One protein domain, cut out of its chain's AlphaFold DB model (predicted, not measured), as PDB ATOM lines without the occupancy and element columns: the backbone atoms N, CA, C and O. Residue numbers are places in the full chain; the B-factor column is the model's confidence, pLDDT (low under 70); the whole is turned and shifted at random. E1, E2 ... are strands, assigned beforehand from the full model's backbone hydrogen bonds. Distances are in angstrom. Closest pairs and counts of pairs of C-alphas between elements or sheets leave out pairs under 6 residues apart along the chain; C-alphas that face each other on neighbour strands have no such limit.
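Overview. This is residues 37 to 151 of the 154 residues of an uncharacterized protein of Geobacter sp (UniProt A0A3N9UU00). Picture a small, flattened barrel made from one curled sheet of eight strands: E3, E2 and E1 form a short wall facing the longer wall of E7, E6, E5 and E4, with E8 as the hinge between them. The barrel is nearly closed where the edge strands E3 and E4 come together, and the long strands E6, E7 and E8 make its length. The printed part has 115 residues with no named helix and eight strands, E1 to E8 in chain order; across the sheet the order is E3, E2, E1, E8, E7, E6, E5, E4, antiparallel throughout. The class is all strand, and the whole is compact, with a radius of gyration of the C-alphas of 13.8 A and spans of 47 by 32 by 23 A.

Along the chain. Start with E8, residues 135 to 150, the longest strand by residues; it covers 37.4 A and ends at C-alpha 150, (-40.267, 9.629, -3.278). E7 is residues 119 to 132, 39.5 A, and E6 is residues 104 to 115, 33.7 A. Next come E5, residues 90 to 98, 27.5 A, and E4, residues 78 to 87, 30.1 A. For the short wall, find C-alpha 37 at (-40.947, 11.327, 5.488), where E1, residues 37 to 41, begins. E2 is residues 54 to 62, 25.4 A, and E3 is residues 65 to 68.

Arrangement. This is a folded sheet, one sheet bent back on itself into two leaves, with 67 pairs of C-alphas within 11 A between them. At the hinge, E8 bends by 76 degrees at residue 139. Beside it, E7 bends by 58 degrees at residue 122; look for N 124 and O 144, 2.8 A apart. On the other side of E8 is E1, with N 38 and O 147 at 2.8 A. E4 to E8 form one meander, each strand the antiparallel neighbour of the one before: find N 113 and O 121 of E6 and E7 at 2.8 A, N 108 and O 95 of E6 and E5 at 2.8 A, and N 85 and O 92 of E4 and E5 at 2.9 A. E1 to E3 form another. Its pairing is staggered: E2 pairs with E1 over residues 54 to 57, with N 39 and O 55 at 2.8 A, and with E3 over residues 59 to 62, with N 60 and O 67 at 2.9 A. Between the edge strands E3 and E4, the closest C-alphas are those of Phe 66 and Gly 82, 4.5 A apart. E1 and E5 are apart.

Size, cuts and confidence. The two C-alphas farthest apart are those of Ile 116 and Ile 133, at 47.7 A. The printed part has no cut. The link from E1 to E2, residues 42 to 53, is long. Mean pLDDT of the printed part is 89.2; look for values under 70 at residues 72 to 79, of which 78 and 79 belong to E4.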
ATOM      1  N   ILE A  37     -41.969  11.190   4.454       96.19
ATOM      2  CA  ILE A  37     -40.947  11.327   5.488       96.19
ATOM      3  C   ILE A  37     -41.322  10.532   6.724       96.19
ATOM      4  O   ILE A  37     -42.454  10.576   7.197       96.19
ATOM      5  N   VAL A  38     -40.322   9.860   7.282       96.31
ATOM      6  CA  VAL A  38     -40.332   9.299   8.627       96.31
ATOM      7  C   VAL A  38     -39.196   9.959   9.401       96.31
ATOM      8  O   VAL A  38     -38.025   9.771   9.067       96.31
ATOM      9  N   ALA A  39     -39.535  10.738  10.423       96.12
ATOM     10  CA  ALA A  39     -38.597  11.500  11.233       96.12
ATOM     11  C   ALA A  39     -38.594  11.018  12.688       96.12
ATOM     12  O   ALA A  39     -39.643  10.803  13.285       96.12
ATOM     13  N   PHE A  40     -37.407  10.854  13.263       95.88
ATOM     14  CA  PHE A  40     -37.206  10.465  14.656       95.88
ATOM     15  C   PHE A  40     -36.760  11.666  15.488       95.88
ATOM     16  O   PHE A  40     -35.679  12.210  15.248       95.88
ATOM     17  N   CYS A  41     -37.569  12.035  16.476       94.81
ATOM     18  CA  CYS A  41     -37.414  13.229  17.300       94.81
ATOM     19  C   CYS A  41     -36.494  13.003  18.510       94.81
ATOM     20  O   CYS A  41     -36.715  12.102  19.322       94.81
ATOM     21  N   THR A  42     -35.461  13.838  18.673       94.38
ATOM     22  CA  THR A  42     -34.517  13.714  19.798       94.38
ATOM     23  C   THR A  42     -34.937  14.481  21.050       94.38
ATOM     24  O   THR A  42     -34.492  14.123  22.138       94.38
ATOM     25  N   ASN A  43     -35.753  15.526  20.891       94.69
ATOM     26  CA  ASN A  43     -36.306  16.396  21.935       94.69
ATOM     27  C   ASN A  43     -37.723  16.838  21.519       94.69
ATOM     28  O   ASN A  43     -38.179  16.458  20.440       94.69
ATOM     29  N   ASP A  44     -38.374  17.623  22.375       94.62
ATOM     30  CA  ASP A  44     -39.693  18.207  22.133       94.62
ATOM     31  C   ASP A  44     -39.583  19.534  21.357       94.62
ATOM     32  O   ASP A  44     -38.624  20.286  21.541       94.62
ATOM     33  N   ALA A  45     -40.543  19.797  20.471       93.50
ATOM     34  CA  ALA A  45     -40.749  21.068  19.779       93.50
ATOM     35  C   ALA A  45     -42.238  21.220  19.445       93.50
ATOM     36  O   ALA A  45     -42.692  20.759  18.389       93.50
ATOM     37  N   GLY A  46     -42.975  21.846  20.368       89.75
ATOM     38  CA  GLY A  46     -44.427  22.001  20.287       89.75
ATOM     39  C   GLY A  46     -45.146  20.668  20.049       89.75
ATOM     40  O   GLY A  46     -44.672  19.602  20.448       89.75
ATOM     41  N   ASP A  47     -46.257  20.723  19.322       87.94
ATOM     42  CA  ASP A  47     -47.057  19.545  18.965       87.94
ATOM     43  C   ASP A  47     -46.516  18.799  17.733       87.94
ATOM     44  O   ASP A  47     -46.986  17.713  17.374       87.94
ATOM     45  N   TYR A  48     -45.514  19.363  17.054       88.88
ATOM     46  CA  TYR A  48     -44.954  18.749  15.855       88.88
ATOM     47  C   TYR A  48     -44.088  17.522  16.168       88.88
ATOM     48  O   TYR A  48     -44.172  16.506  15.469       88.88
ATOM     49  N   CYS A  49     -43.232  17.624  17.187       91.81
ATOM     50  CA  CYS A  49     -42.163  16.666  17.451       91.81
ATOM     51  C   CYS A  49     -42.017  16.451  18.953       91.81
ATOM     52  O   CYS A  49     -41.688  17.381  19.679       91.81
ATOM     53  N   SER A  50     -42.239  15.220  19.411       94.06
ATOM     54  CA  SER A  50     -42.084  14.828  20.814       94.06
ATOM     55  C   SER A  50     -40.933  13.841  20.972       94.06
ATOM     56  O   SER A  50     -40.656  13.006  20.106       94.06
ATOM     57  N   LYS A  51     -40.215  13.930  22.084       93.25
ATOM     58  CA  LYS A  51     -38.994  13.175  22.330       93.25
ATOM     59  C   LYS A  51     -39.235  11.669  22.306       93.25
ATOM     60  O   LYS A  51     -39.940  11.117  23.145       93.25
ATOM     61  N   GLY A  52     -38.500  10.987  21.431       88.94
ATOM     62  CA  GLY A  52     -38.578   9.535  21.276       88.94
ATOM     63  C   GLY A  52     -39.699   9.071  20.349       88.94
ATOM     64  O   GLY A  52     -39.767   7.870  20.075       88.94
ATOM     65  N   ASP A  53     -40.506   9.995  19.825       91.44
ATOM     66  CA  ASP A  53     -41.571   9.685  18.884       91.44
ATOM     67  C   ASP A  53     -41.084   9.689  17.432       91.44
ATOM     68  O   ASP A  53     -40.031  10.229  17.067       91.44
ATOM     69  N   ILE A  54     -41.887   9.028  16.598       91.81
ATOM     70  CA  ILE A  54     -41.723   8.984  15.150       91.81
ATOM     71  C   ILE A  54     -42.814   9.847  14.526       91.81
ATOM     72  O   ILE A  54     -44.002   9.538  14.643       91.81
ATOM     73  N   LYS A  55     -42.403  10.891  13.811       92.06
ATOM     74  CA  LYS A  55     -43.281  11.736  13.008       92.06
ATOM     75  C   LYS A  55     -43.312  11.226  11.572       92.06
ATOM     76  O   LYS A  55     -42.270  10.935  10.991       92.06
ATOM     77  N   ASN A  56     -44.510  11.122  11.006       92.94
ATOM     78  CA  ASN A  56     -44.690  10.897   9.576       92.94
ATOM     79  C   ASN A  56     -45.139  12.210   8.937       92.94
ATOM     80  O   ASN A  56     -45.996  12.891   9.505       92.94
ATOM     81  N   ASP A  57     -44.558  12.551   7.794       92.62
ATOM     82  CA  ASP A  57     -44.806  13.812   7.094       92.62
ATOM     83  C   ASP A  57     -44.591  13.653   5.584       92.62
ATOM     84  O   ASP A  57     -44.276  12.559   5.104       92.62
ATOM     85  N   VAL A  58     -44.736  14.734   4.826       93.81
ATOM     86  CA  VAL A  58     -44.315  14.809   3.430       93.81
ATOM     87  C   VAL A  58     -43.516  16.090   3.221       93.81
ATOM     88  O   VAL A  58     -43.903  17.159   3.678       93.81
ATOM     89  N   PHE A  59     -42.376  15.948   2.553       94.56
ATOM     90  CA  PHE A  59     -41.577  17.067   2.071       94.56
ATOM     91  C   PHE A  59     -41.804  17.217   0.580       94.56
ATOM     92  O   PHE A  59     -41.556  16.268  -0.170       94.56
ATOM     93  N   THR A  60     -42.250  18.393   0.168       93.75
ATOM     94  CA  THR A  60     -42.512  18.737  -1.226       93.75
ATOM     95  C   THR A  60     -41.525  19.817  -1.666       93.75
ATOM     96  O   THR A  60     -41.234  20.743  -0.912       93.75
ATOM     97  N   PHE A  61     -40.951  19.645  -2.857       92.69
ATOM     98  CA  PHE A  61     -39.962  20.543  -3.449       92.69
ATOM     99  C   PHE A  61     -40.492  21.003  -4.814       92.69
ATOM    100  O   PHE A  61     -40.568  20.185  -5.735       92.69
ATOM    101  N   GLU A  62     -40.866  22.273  -4.958       90.12
ATOM    102  CA  GLU A  62     -41.528  22.823  -6.154       90.12
ATOM    103  C   GLU A  62     -40.996  24.215  -6.500       90.12
ATOM    104  O   GLU A  62     -41.100  25.117  -5.695       90.12
ATOM    105  N   ASP A  63     -40.449  24.415  -7.699       85.81
ATOM    106  CA  ASP A  63     -40.009  25.724  -8.214       85.81
ATOM    107  C   ASP A  63     -39.188  26.558  -7.203       85.81
ATOM    108  O   ASP A  63     -39.436  27.744  -6.999       85.81
ATOM    109  N   ASP A  64     -38.186  25.915  -6.590       80.69
ATOM    110  CA  ASP A  64     -37.309  26.446  -5.524       80.69
ATOM    111  C   ASP A  64     -37.990  26.639  -4.148       80.69
ATOM    112  O   ASP A  64     -37.332  26.989  -3.165       80.69
ATOM    113  N   GLU A  65     -39.279  26.315  -4.036       91.19
ATOM    114  CA  GLU A  65     -40.060  26.276  -2.801       91.19
ATOM    115  C   GLU A  65     -39.938  24.921  -2.092       91.19
ATOM    116  O   GLU A  65     -39.997  23.847  -2.702       91.19
ATOM    117  N   PHE A  66     -39.777  24.968  -0.772       93.31
ATOM    118  CA  PHE A  66     -39.804  23.793   0.095       93.31
ATOM    119  C   PHE A  66     -41.014  23.844   1.010       93.31
ATOM    120  O   PHE A  66     -41.251  24.849   1.673       93.31
ATOM    121  N   ILE A  67     -41.749  22.740   1.081       92.50
ATOM    122  CA  ILE A  67     -43.004  22.656   1.819       92.50
ATOM    123  C   ILE A  67     -42.976  21.435   2.737       92.50
ATOM    124  O   ILE A  67     -42.585  20.333   2.338       92.50
ATOM    125  N   VAL A  68     -43.419  21.640   3.978       91.81
ATOM    126  CA  VAL A  68     -43.718  20.574   4.937       91.81
ATOM    127  C   VAL A  68     -45.237  20.391   4.971       91.81
ATOM    128  O   VAL A  68     -45.942  21.177   5.605       91.81
ATOM    129  N   ASP A  69     -45.747  19.364   4.285       88.12
ATOM    130  CA  ASP A  69     -47.186  19.186   4.012       88.12
ATOM    131  C   ASP A  69     -48.044  19.137   5.288       88.12
ATOM    132  O   ASP A  69     -49.207  19.525   5.260       88.12
ATOM    133  N   SER A  70     -47.521  18.667   6.429       82.56
ATOM    134  CA  SER A  70     -48.297  18.666   7.682       82.56
ATOM    135  C   SER A  70     -48.747  20.059   8.144       82.56
ATOM    136  O   SER A  70     -49.648  20.147   8.979       82.56
ATOM    137  N   PHE A  71     -48.169  21.119   7.578       78.50
ATOM    138  CA  PHE A  71     -48.564  22.505   7.800       78.50
ATOM    139  C   PHE A  71     -49.183  23.179   6.570       78.50
ATOM    140  O   PHE A  71     -49.831  24.216   6.722       78.50
ATOM    141  N   ASP A  72     -49.044  22.591   5.379       66.56
ATOM    142  CA  ASP A  72     -49.655  23.087   4.146       66.56
ATOM    143  C   ASP A  72     -50.976  22.348   3.853       66.56
ATOM    144  O   ASP A  72     -51.006  21.191   3.437       66.56
ATOM    145  N   GLY A  73     -52.108  23.011   4.121       57.19
ATOM    146  CA  GLY A  73     -53.446  22.490   3.804       57.19
ATOM    147  C   GLY A  73     -54.206  21.772   4.932       57.19
ATOM    148  O   GLY A  73     -55.203  21.099   4.648       57.19
ATOM    149  N   GLY A  74     -53.818  21.929   6.206       49.72
ATOM    150  CA  GLY A  74     -54.565  21.340   7.327       49.72
ATOM    151  C   GLY A  74     -54.324  21.941   8.719       49.72
ATOM    152  O   GLY A  74     -53.476  21.463   9.460       49.72
ATOM    153  N   VAL A  75     -55.196  22.887   9.103       48.50
ATOM    154  CA  VAL A  75     -55.569  23.369  10.462       48.50
ATOM    155  C   VAL A  75     -54.537  24.206  11.241       48.50
ATOM    156  O   VAL A  75     -54.937  24.950  12.132       48.50
ATOM    157  N   LEU A  76     -53.237  24.155  10.933       51.94
ATOM    158  CA  LEU A  76     -52.204  24.796  11.768       51.94
ATOM    159  C   LEU A  76     -51.282  25.786  11.028       51.94
ATOM    160  O   LEU A  76     -50.171  26.009  11.495       51.94
ATOM    161  N   GLY A  77     -51.706  26.413   9.921       52.53
ATOM    162  CA  GLY A  77     -50.838  27.331   9.163       52.53
ATOM    163  C   GLY A  77     -51.537  28.477   8.407       52.53
ATOM    164  O   GLY A  77     -52.300  28.215   7.484       52.53
ATOM    165  N   VAL A  78     -51.227  29.749   8.709       59.62
ATOM    166  CA  VAL A  78     -51.321  30.868   7.749       59.62
ATOM    167  C   VAL A  78     -49.967  31.034   7.061       59.62
ATOM    168  O   VAL A  78     -49.037  31.573   7.654       59.62
ATOM    169  N   GLY A  79     -49.883  30.635   5.790       66.06
ATOM    170  CA  GLY A  79     -48.751  30.961   4.918       66.06
ATOM    171  C   GLY A  79     -47.435  30.317   5.350       66.06
ATOM    172  O   GLY A  79     -46.615  30.951   6.012       66.06
ATOM    173  N   GLY A  80     -47.224  29.073   4.923       81.31
ATOM    174  CA  GLY A  80     -45.890  28.487   4.903       81.31
ATOM    175  C   GLY A  80     -45.024  29.174   3.851       81.31
ATOM    176  O   GLY A  80     -45.500  29.477   2.762       81.31
ATOM    177  N   SER A  81     -43.767  29.434   4.185       87.31
ATOM    178  CA  SER A  81     -42.763  29.903   3.236       87.31
ATOM    179  C   SER A  81     -41.515  29.072   3.442       87.31
ATOM    180  O   SER A  81     -40.944  29.075   4.535       87.31
ATOM    181  N   GLY A  82     -41.070  28.386   2.398       91.88
ATOM    182  CA  GLY A  82     -39.808  27.673   2.444       91.88
ATOM    183  C   GLY A  82     -39.046  27.746   1.146       91.88
ATOM    184  O   GLY A  82     -39.613  27.939   0.079       91.88
ATOM    185  N   GLU A  83     -37.740  27.590   1.262       95.06
ATOM    186  CA  GLU A  83     -36.799  27.633   0.153       95.06
ATOM    187  C   GLU A  83     -35.877  26.422   0.267       95.06
ATOM    188  O   GLU A  83     -35.577  25.954   1.372       95.06
ATOM    189  N   PHE A  84     -35.397  25.911  -0.864       95.06
ATOM    190  CA  PHE A  84     -34.347  24.899  -0.861       95.06
ATOM    191  C   PHE A  84     -33.250  25.187  -1.872       95.06
ATOM    192  O   PHE A  84     -33.442  25.834  -2.894       95.06
ATOM    193  N   GLU A  85     -32.081  24.628  -1.584       92.81
ATOM    194  CA  GLU A  85     -30.948  24.607  -2.491       92.81
ATOM    195  C   GLU A  85     -30.456  23.171  -2.644       92.81
ATOM    196  O   GLU A  85     -30.299  22.433  -1.664       92.81
ATOM    197  N   GLU A  86     -30.159  22.780  -3.880       89.19
ATOM    198  CA  GLU A  86     -29.603  21.475  -4.213       89.19
ATOM    199  C   GLU A  86     -28.210  21.627  -4.839       89.19
ATOM    200  O   GLU A  86     -27.994  22.379  -5.790       89.19
ATOM    201  N   MET A  87     -27.245  20.867  -4.323       86.62
ATOM    202  CA  MET A  87     -25.890  20.766  -4.855       86.62
ATOM    203  C   MET A  87     -25.497  19.294  -5.024       86.62
ATOM    204  O   MET A  87     -24.915  18.659  -4.138       86.62
ATOM    205  N   GLY A  88     -25.782  18.742  -6.203       85.19
ATOM    206  CA  GLY A  88     -25.468  17.353  -6.530       85.19
ATOM    207  C   GLY A  88     -26.341  16.386  -5.735       85.19
ATOM    208  O   GLY A  88     -27.532  16.307  -5.966       85.19
ATOM    209  N   ILE A  89     -25.749  15.621  -4.815       86.88
ATOM    210  CA  ILE A  89     -26.520  14.721  -3.938       86.88
ATOM    211  C   ILE A  89     -26.913  15.377  -2.616       86.88
ATOM    212  O   ILE A  89     -27.528  14.715  -1.795       86.88
ATOM    213  N   TYR A  90     -26.485  16.609  -2.350       90.50
ATOM    214  CA  TYR A  90     -26.699  17.306  -1.084       90.50
ATOM    215  C   TYR A  90     -27.771  18.378  -1.244       90.50
ATOM    216  O   TYR A  90     -27.829  19.018  -2.292       90.50
ATOM    217  N   PHE A  91     -28.569  18.609  -0.204       92.94
ATOM    218  CA  PHE A  91     -29.520  19.711  -0.181       92.94
ATOM    219  C   PHE A  91     -29.643  20.353   1.198       92.94
ATOM    220  O   PHE A  91     -29.424  19.715   2.236       92.94
ATOM    221  N   THR A  92     -30.036  21.620   1.183       96.31
ATOM    222  CA  THR A  92     -30.502  22.369   2.348       96.31
ATOM    223  C   THR A  92     -31.887  22.902   2.068       96.31
ATOM    224  O   THR A  92     -32.174  23.260   0.931       96.31
ATOM    225  N   ALA A  93     -32.726  22.979   3.090       96.25
ATOM    226  CA  ALA A  93     -34.014  23.640   2.975       96.25
ATOM    227  C   ALA A  93     -34.370  24.354   4.275       96.25
ATOM    228  O   ALA A  93     -33.973  23.908   5.354       96.25
ATOM    229  N   SER A  94     -35.115  25.444   4.172       96.44
ATOM    230  CA  SER A  94     -35.706  26.145   5.304       96.44
ATOM    231  C   SER A  94     -37.211  26.247   5.102       96.44
ATOM    232  O   SER A  94     -37.673  26.401   3.978       96.44
ATOM    233  N   TYR A  95     -37.983  26.135   6.178       94.88
ATOM    234  CA  TYR A  95     -39.431  26.349   6.146       94.88
ATOM    235  C   TYR A  95     -39.854  27.095   7.401       94.88
ATOM    236  O   TYR A  95     -39.484  26.707   8.509       94.88
ATOM    237  N   GLU A  96     -40.621  28.164   7.244       93.56
ATOM    238  CA  GLU A  96     -41.290  28.860   8.338       93.56
ATOM    239  C   GLU A  96     -42.797  28.782   8.122       93.56
ATOM    240  O   GLU A  96     -43.292  28.996   7.017       93.56
ATOM    241  N   VAL A  97     -43.528  28.498   9.197       91.38
ATOM    242  CA  VAL A  97     -44.987  28.528   9.202       91.38
ATOM    243  C   VAL A  97     -45.501  29.071  10.524       91.38
ATOM    244  O   VAL A  97     -44.966  28.786  11.597       91.38
ATOM    245  N   VAL A  98     -46.558  29.866  10.440       88.62
ATOM    246  CA  VAL A  98     -47.265  30.428  11.587       88.62
ATOM    247  C   VAL A  98     -48.646  29.802  11.643       88.62
ATOM    248  O   VAL A  98     -49.299  29.724  10.615       88.62
ATOM    249  N   SER A  99     -49.116  29.396  12.818       83.31
ATOM    250  CA  SER A  99     -50.476  28.877  13.028       83.31
ATOM    251  C   SER A  99     -51.585  29.789  12.506       83.31
ATOM    252  O   SER A  99     -51.426  31.008  12.461       83.31
ATOM    253  N   GLU A 100     -52.745  29.206  12.175       76.06
ATOM    254  CA  GLU A 100     -53.937  29.958  11.749       76.06
ATOM    255  C   GLU A 100     -54.351  31.045  12.753       76.06
ATOM    256  O   GLU A 100     -54.768  32.141  12.375       76.06
ATOM    257  N   GLU A 101     -54.182  30.757  14.044       79.12
ATOM    258  CA  GLU A 101     -54.504  31.675  15.137       79.12
ATOM    259  C   GLU A 101     -53.410  32.727  15.392       79.12
ATOM    260  O   GLU A 101     -53.609  33.630  16.205       79.12
ATOM    261  N   LEU A 102     -52.269  32.647  14.691       81.12
ATOM    262  CA  LEU A 102     -51.081  33.490  14.881       81.12
ATOM    263  C   LEU A 102     -50.515  33.434  16.311       81.12
ATOM    264  O   LEU A 102     -49.936  34.410  16.791       81.12
ATOM    265  N   VAL A 103     -50.709  32.314  17.008       86.56
ATOM    266  CA  VAL A 103     -50.224  32.109  18.384       86.56
ATOM    267  C   VAL A 103     -48.933  31.305  18.385       86.56
ATOM    268  O   VAL A 103     -48.020  31.591  19.151       86.56
ATOM    269  N   GLU A 104     -48.836  30.333  17.491       90.38
ATOM    270  CA  GLU A 104     -47.690  29.448  17.351       90.38
ATOM    271  C   GLU A 104     -46.942  29.706  16.053       90.38
ATOM    272  O   GLU A 104     -47.552  30.020  15.027       90.38
ATOM    273  N   LYS A 105     -45.627  29.511  16.085       92.75
ATOM    274  CA  LYS A 105     -44.772  29.512  14.903       92.75
ATOM    275  C   LYS A 105     -43.781  28.358  14.972       92.75
ATOM    276  O   LYS A 105     -43.210  28.091  16.028       92.75
ATOM    277  N   TYR A 106     -43.536  27.733  13.827       93.69
ATOM    278  CA  TYR A 106     -42.531  26.694  13.655       93.69
ATOM    279  C   TYR A 106     -41.525  27.107  12.584       93.69
ATOM    280  O   TYR A 106     -41.892  27.667  11.551       93.69
ATOM    281  N   THR A 107     -40.251  26.808  12.829       95.81
ATOM    282  CA  THR A 107     -39.196  26.922  11.817       95.81
ATOM    283  C   THR A 107     -38.455  25.602  11.679       95.81
ATOM    284  O   THR A 107     -38.156  24.940  12.676       95.81
ATOM    285  N   PHE A 108     -38.125  25.249  10.444       96.25
ATOM    286  CA  PHE A 108     -37.424  24.032  10.068       96.25
ATOM    287  C   PHE A 108     -36.150  24.404   9.331       96.25
ATOM    288  O   PHE A 108     -36.214  25.102   8.327       96.25
ATOM    289  N   ASP A 109     -35.017  23.884   9.793       97.62
ATOM    290  CA  ASP A 109     -33.735  23.962   9.096       97.62
ATOM    291  C   ASP A 109     -33.286  22.547   8.737       97.62
ATOM    292  O   ASP A 109     -32.884  21.765   9.605       97.62
ATOM    293  N   VAL A 110     -33.373  22.203   7.457       97.62
ATOM    294  CA  VAL A 110     -33.184  20.854   6.926       97.62
ATOM    295  C   VAL A 110     -31.846  20.752   6.208       97.62
ATOM    296  O   VAL A 110     -31.475  21.599   5.400       97.62
ATOM    297  N   ILE A 111     -31.127  19.663   6.475       96.88
ATOM    298  CA  ILE A 111     -29.926  19.272   5.741       96.88
ATOM    299  C   ILE A 111     -30.055  17.801   5.374       96.88
ATOM    300  O   ILE A 111     -30.234  16.956   6.257       96.88
ATOM    301  N   GLY A 112     -29.900  17.473   4.095       95.19
ATOM    302  CA  GLY A 112     -30.042  16.099   3.644       95.19
ATOM    303  C   GLY A 112     -29.231  15.725   2.416       95.19
ATOM    304  O   GLY A 112     -28.466  16.507   1.852       95.19
ATOM    305  N   LEU A 113     -29.392  14.459   2.042       93.12
ATOM    306  CA  LEU A 113     -28.830  13.848   0.852       93.12
ATOM    307  C   LEU A 113     -29.958  13.257   0.002       93.12
ATOM    308  O   LEU A 113     -30.729  12.457   0.530       93.12
ATOM    309  N   ASN A 114     -30.014  13.592  -1.289       89.62
ATOM    310  CA  ASN A 114     -30.832  12.902  -2.285       89.62
ATOM    311  C   ASN A 114     -30.037  11.745  -2.895       89.62
ATOM    312  O   ASN A 114     -29.111  11.915  -3.691       89.62
ATOM    313  N   LEU A 115     -30.392  10.535  -2.488       83.75
ATOM    314  CA  LEU A 115     -29.827   9.298  -2.983       83.75
ATOM    315  C   LEU A 115     -30.727   8.751  -4.082       83.75
ATOM    316  O   LEU A 115     -31.919   8.517  -3.877       83.75
ATOM    317  N   ILE A 116     -30.115   8.467  -5.234       79.12
ATOM    318  CA  ILE A 116     -30.726   7.763  -6.370       79.12
ATOM    319  C   ILE A 116     -32.055   8.358  -6.865       79.12
ATOM    320  O   ILE A 116     -32.791   7.652  -7.537       79.12
ATOM    321  N   ASP A 117     -32.362   9.620  -6.552       77.19
ATOM    322  CA  ASP A 117     -33.597  10.336  -6.911       77.19
ATOM    323  C   ASP A 117     -34.885   9.799  -6.261       77.19
ATOM    324  O   ASP A 117     -35.974  10.317  -6.488       77.19
ATOM    325  N   TYR A 118     -34.775   8.762  -5.429       84.75
ATOM    326  CA  TYR A 118     -35.912   8.093  -4.790       84.75
ATOM    327  C   TYR A 118     -35.875   8.164  -3.273       84.75
ATOM    328  O   TYR A 118     -36.896   7.915  -2.636       84.75
ATOM    329  N   ILE A 119     -34.715   8.437  -2.686       91.38
ATOM    330  CA  ILE A 119     -34.513   8.354  -1.247       91.38
ATOM    331  C   ILE A 119     -33.857   9.640  -0.786       91.38
ATOM    332  O   ILE A 119     -32.782   9.976  -1.267       91.38
ATOM    333  N   ILE A 120     -34.442  10.296   0.208       94.69
ATOM    334  CA  ILE A 120     -33.758  11.357   0.938       94.69
ATOM    335  C   ILE A 120     -33.444  10.898   2.352       94.69
ATOM    336  O   ILE A 120     -34.219  10.182   2.980       94.69
ATOM    337  N   ILE A 121     -32.289  11.291   2.867       95.94
ATOM    338  CA  ILE A 121     -31.930  11.078   4.269       95.94
ATOM    339  C   ILE A 121     -31.302  12.340   4.815       95.94
ATOM    340  O   ILE A 121     -30.600  13.041   4.092       95.94
ATOM    341  N   GLY A 122     -31.493  12.616   6.095       96.75
ATOM    342  CA  GLY A 122     -30.897  13.811   6.662       96.75
ATOM    343  C   GLY A 122     -31.274  14.063   8.102       96.75
ATOM    344  O   GLY A 122     -31.662  13.164   8.851       96.75
ATOM    345  N   GLN A 123     -31.116  15.321   8.479       97.44
ATOM    346  CA  GLN A 123     -31.526  15.850   9.763       97.44
ATOM    347  C   GLN A 123     -32.242  17.183   9.566       97.44
ATOM    348  O   GLN A 123     -31.947  17.918   8.625       97.44
ATOM    349  N   MET A 124     -33.128  17.510  10.491       96.81
ATOM    350  CA  MET A 124     -33.742  18.824  10.589       96.81
ATOM    351  C   MET A 124     -33.669  19.332  12.022       96.81
ATOM    352  O   MET A 124     -33.783  18.542  12.963       96.81
ATOM    353  N   ASN A 125     -33.463  20.632  12.183       97.75
ATOM    354  CA  ASN A 125     -33.708  21.317  13.445       97.75
ATOM    355  C   ASN A 125     -35.082  21.978  13.356       97.75
ATOM    356  O   ASN A 125     -35.402  22.599  12.348       97.75
ATOM    357  N   ILE A 126     -35.882  21.814  14.399       96.38
ATOM    358  CA  ILE A 126     -37.257  22.289  14.494       96.38
ATOM    359  C   ILE A 126     -37.298  23.206  15.705       96.38
ATOM    360  O   ILE A 126     -37.032  22.753  16.818       96.38
ATOM    361  N   SER A 127     -37.599  24.484  15.504       96.81
ATOM    362  CA  SER A 127     -37.794  25.432  16.605       96.81
ATOM    363  C   SER A 127     -39.266  25.801  16.717       96.81
ATOM    364  O   SER A 127     -39.906  26.102  15.710       96.81
ATOM    365  N   TYR A 128     -39.779  25.784  17.945       95.25
ATOM    366  CA  TYR A 128     -41.148  26.161  18.283       95.25
ATOM    367  C   TYR A 128     -41.160  27.490  19.036       95.25
ATOM    368  O   TYR A 128     -40.342  27.723  19.934       95.25
ATOM    369  N   TYR A 129     -42.089  28.363  18.661       95.25
ATOM    370  CA  TYR A 129     -42.253  29.688  19.233       95.25
ATOM    371  C   TYR A 129     -43.718  29.935  19.577       95.25
ATOM    372  O   TYR A 129     -44.608  29.578  18.807       95.25
ATOM    373  N   GLU A 130     -43.936  30.659  20.669       93.69
ATOM    374  CA  GLU A 130     -45.249  31.159  21.077       93.69
ATOM    375  C   GLU A 130     -45.263  32.690  21.051       93.69
ATOM    376  O   GLU A 130     -44.254  33.347  21.332       93.69
ATOM    377  N   LEU A 131     -46.412  33.273  20.713       91.94
ATOM    378  CA  LEU A 131     -46.617  34.715  20.712       91.94
ATOM    379  C   LEU A 131     -46.720  35.252  22.150       91.94
ATOM    380  O   LEU A 131     -47.719  35.066  22.843       91.94
ATOM    381  N   GLY A 132     -45.697  35.990  22.573       88.75
ATOM    382  CA  GLY A 132     -45.665  36.760  23.810       88.75
ATOM    383  C   GLY A 132     -45.974  38.250  23.609       88.75
ATOM    384  O   GLY A 132     -46.264  38.734  22.516       88.75
ATOM    385  N   ILE A 133     -45.852  39.024  24.694       82.88
ATOM    386  CA  ILE A 133     -46.103  40.483  24.705       82.88
ATOM    387  C   ILE A 133     -45.124  41.238  23.779       82.88
ATOM    388  O   ILE A 133     -45.445  42.317  23.285       82.88
ATOM    389  N   GLY A 134     -43.927  40.682  23.552       86.19
ATOM    390  CA  GLY A 134     -42.867  41.271  22.728       86.19
ATOM    391  C   GLY A 134     -42.748  40.709  21.308       86.19
ATOM    392  O   GLY A 134     -41.874  41.166  20.572       86.19
ATOM    393  N   GLY A 135     -43.592  39.748  20.918       90.88
ATOM    394  CA  GLY A 135     -43.460  38.982  19.675       90.88
ATOM    395  C   GLY A 135     -43.278  37.486  19.937       90.88
ATOM    396  O   GLY A 135     -43.590  37.006  21.022       90.88
ATOM    397  N   TYR A 136     -42.806  36.748  18.932       90.94
ATOM    398  CA  TYR A 136     -42.577  35.307  19.049       90.94
ATOM    399  C   TYR A 136     -41.331  35.000  19.880       90.94
ATOM    400  O   TYR A 136     -40.210  35.286  19.451       90.94
ATOM    401  N   ASP A 137     -41.534  34.358  21.027       93.00
ATOM    402  CA  ASP A 137     -40.475  33.897  21.917       93.00
ATOM    403  C   ASP A 137     -40.267  32.390  21.728       93.00
ATOM    404  O   ASP A 137     -41.221  31.608  21.757       93.00
ATOM    405  N   LYS A 138     -39.011  31.976  21.520       94.00
ATOM    406  CA  LYS A 138     -38.657  30.563  21.331       94.00
ATOM    407  C   LYS A 138     -38.908  29.792  22.624       94.00
ATOM    408  O   LYS A 138     -38.287  30.106  23.638       94.00
ATOM    409  N   GLN A 139     -39.761  28.777  22.551       95.00
ATOM    410  CA  GLN A 139     -40.077  27.911  23.683       95.00
ATOM    411  C   GLN A 139     -39.202  26.660  23.663       95.00
ATOM    412  O   GLN A 139     -38.477  26.407  24.622       95.00
ATOM    413  N   ASP A 140     -39.190  25.947  22.534       94.88
ATOM    414  CA  ASP A 140     -38.571  24.626  22.432       94.88
ATOM    415  C   ASP A 140     -37.760  24.434  21.142       94.88
ATOM    416  O   ASP A 140     -37.868  25.190  20.168       94.88
ATOM    417  N   GLU A 141     -36.915  23.400  21.148       96.25
ATOM    418  CA  GLU A 141     -36.138  22.970  19.988       96.25
ATOM    419  C   GLU A 141     -35.909  21.458  19.977       96.25
ATOM    420  O   GLU A 141     -35.385  20.861  20.928       96.25
ATOM    421  N   ALA A 142     -36.176  20.864  18.819       96.75
ATOM    422  CA  ALA A 142     -35.895  19.475  18.535       96.75
ATOM    423  C   ALA A 142     -34.946  19.336  17.350       96.75
ATOM    424  O   ALA A 142     -35.050  20.037  16.350       96.75
ATOM    425  N   LYS A 143     -34.046  18.355  17.432       96.81
ATOM    426  CA  LYS A 143     -33.425  17.779  16.241       96.81
ATOM    427  C   LYS A 143     -34.201  16.521  15.875       96.81
ATOM    428  O   LYS A 143     -34.540  15.724  16.748       96.81
ATOM    429  N   ALA A 144     -34.439  16.313  14.589       96.56
ATOM    430  CA  ALA A 144     -34.984  15.069  14.079       96.56
ATOM    431  C   ALA A 144     -34.103  14.500  12.968       96.56
ATOM    432  O   ALA A 144     -33.615  15.233  12.111       96.56
ATOM    433  N   PHE A 145     -33.894  13.185  12.981       97.50
ATOM    434  CA  PHE A 145     -33.256  12.469  11.874       97.50
ATOM    435  C   PHE A 145     -34.338  11.877  10.994       97.50
ATOM    436  O   PHE A 145     -35.244  11.231  11.516       97.50
ATOM    437  N   PHE A 146     -34.242  12.062   9.682       96.75
ATOM    438  CA  PHE A 146     -35.291  11.628   8.775       96.75
ATOM    439  C   PHE A 146     -34.790  10.692   7.683       96.75
ATOM    440  O   PHE A 146     -33.642  10.751   7.231       96.75
ATOM    441  N   PHE A 147     -35.711   9.841   7.251       97.00
ATOM    442  CA  PHE A 147     -35.641   9.061   6.029       97.00
ATOM    443  C   PHE A 147     -36.894   9.369   5.214       97.00
ATOM    444  O   PHE A 147     -37.998   9.358   5.754       97.00
ATOM    445  N   GLY A 148     -36.723   9.624   3.925       95.88
ATOM    446  CA  GLY A 148     -37.802   9.918   3.003       95.88
ATOM    447  C   GLY A 148     -37.736   9.056   1.754       95.88
ATOM    448  O   GLY A 148     -36.652   8.770   1.246       95.88
ATOM    449  N   SER A 149     -38.894   8.660   1.237       94.81
ATOM    450  CA  SER A 149     -39.012   7.972  -0.051       94.81
ATOM    451  C   SER A 149     -39.930   8.740  -0.988       94.81
ATOM    452  O   SER A 149     -41.024   9.131  -0.578       94.81
ATOM    453  N   LYS A 150     -39.509   8.919  -2.243       93.00
ATOM    454  CA  LYS A 150     -40.267   9.629  -3.278       93.00
ATOM    455  C   LYS A 150     -41.666   9.034  -3.417       93.00
ATOM    456  O   LYS A 150     -41.817   7.819  -3.577       93.00
ATOM    457  N   LYS A 151     -42.693   9.881  -3.339       89.44
ATOM    458  CA  LYS A 151     -44.082   9.482  -3.578       89.44
ATOM    459  C   LYS A 151     -44.240   9.164  -5.062       89.44
ATOM    460  O   LYS A 151     -43.861   9.951  -5.923       89.44
TER     461      LYS A 151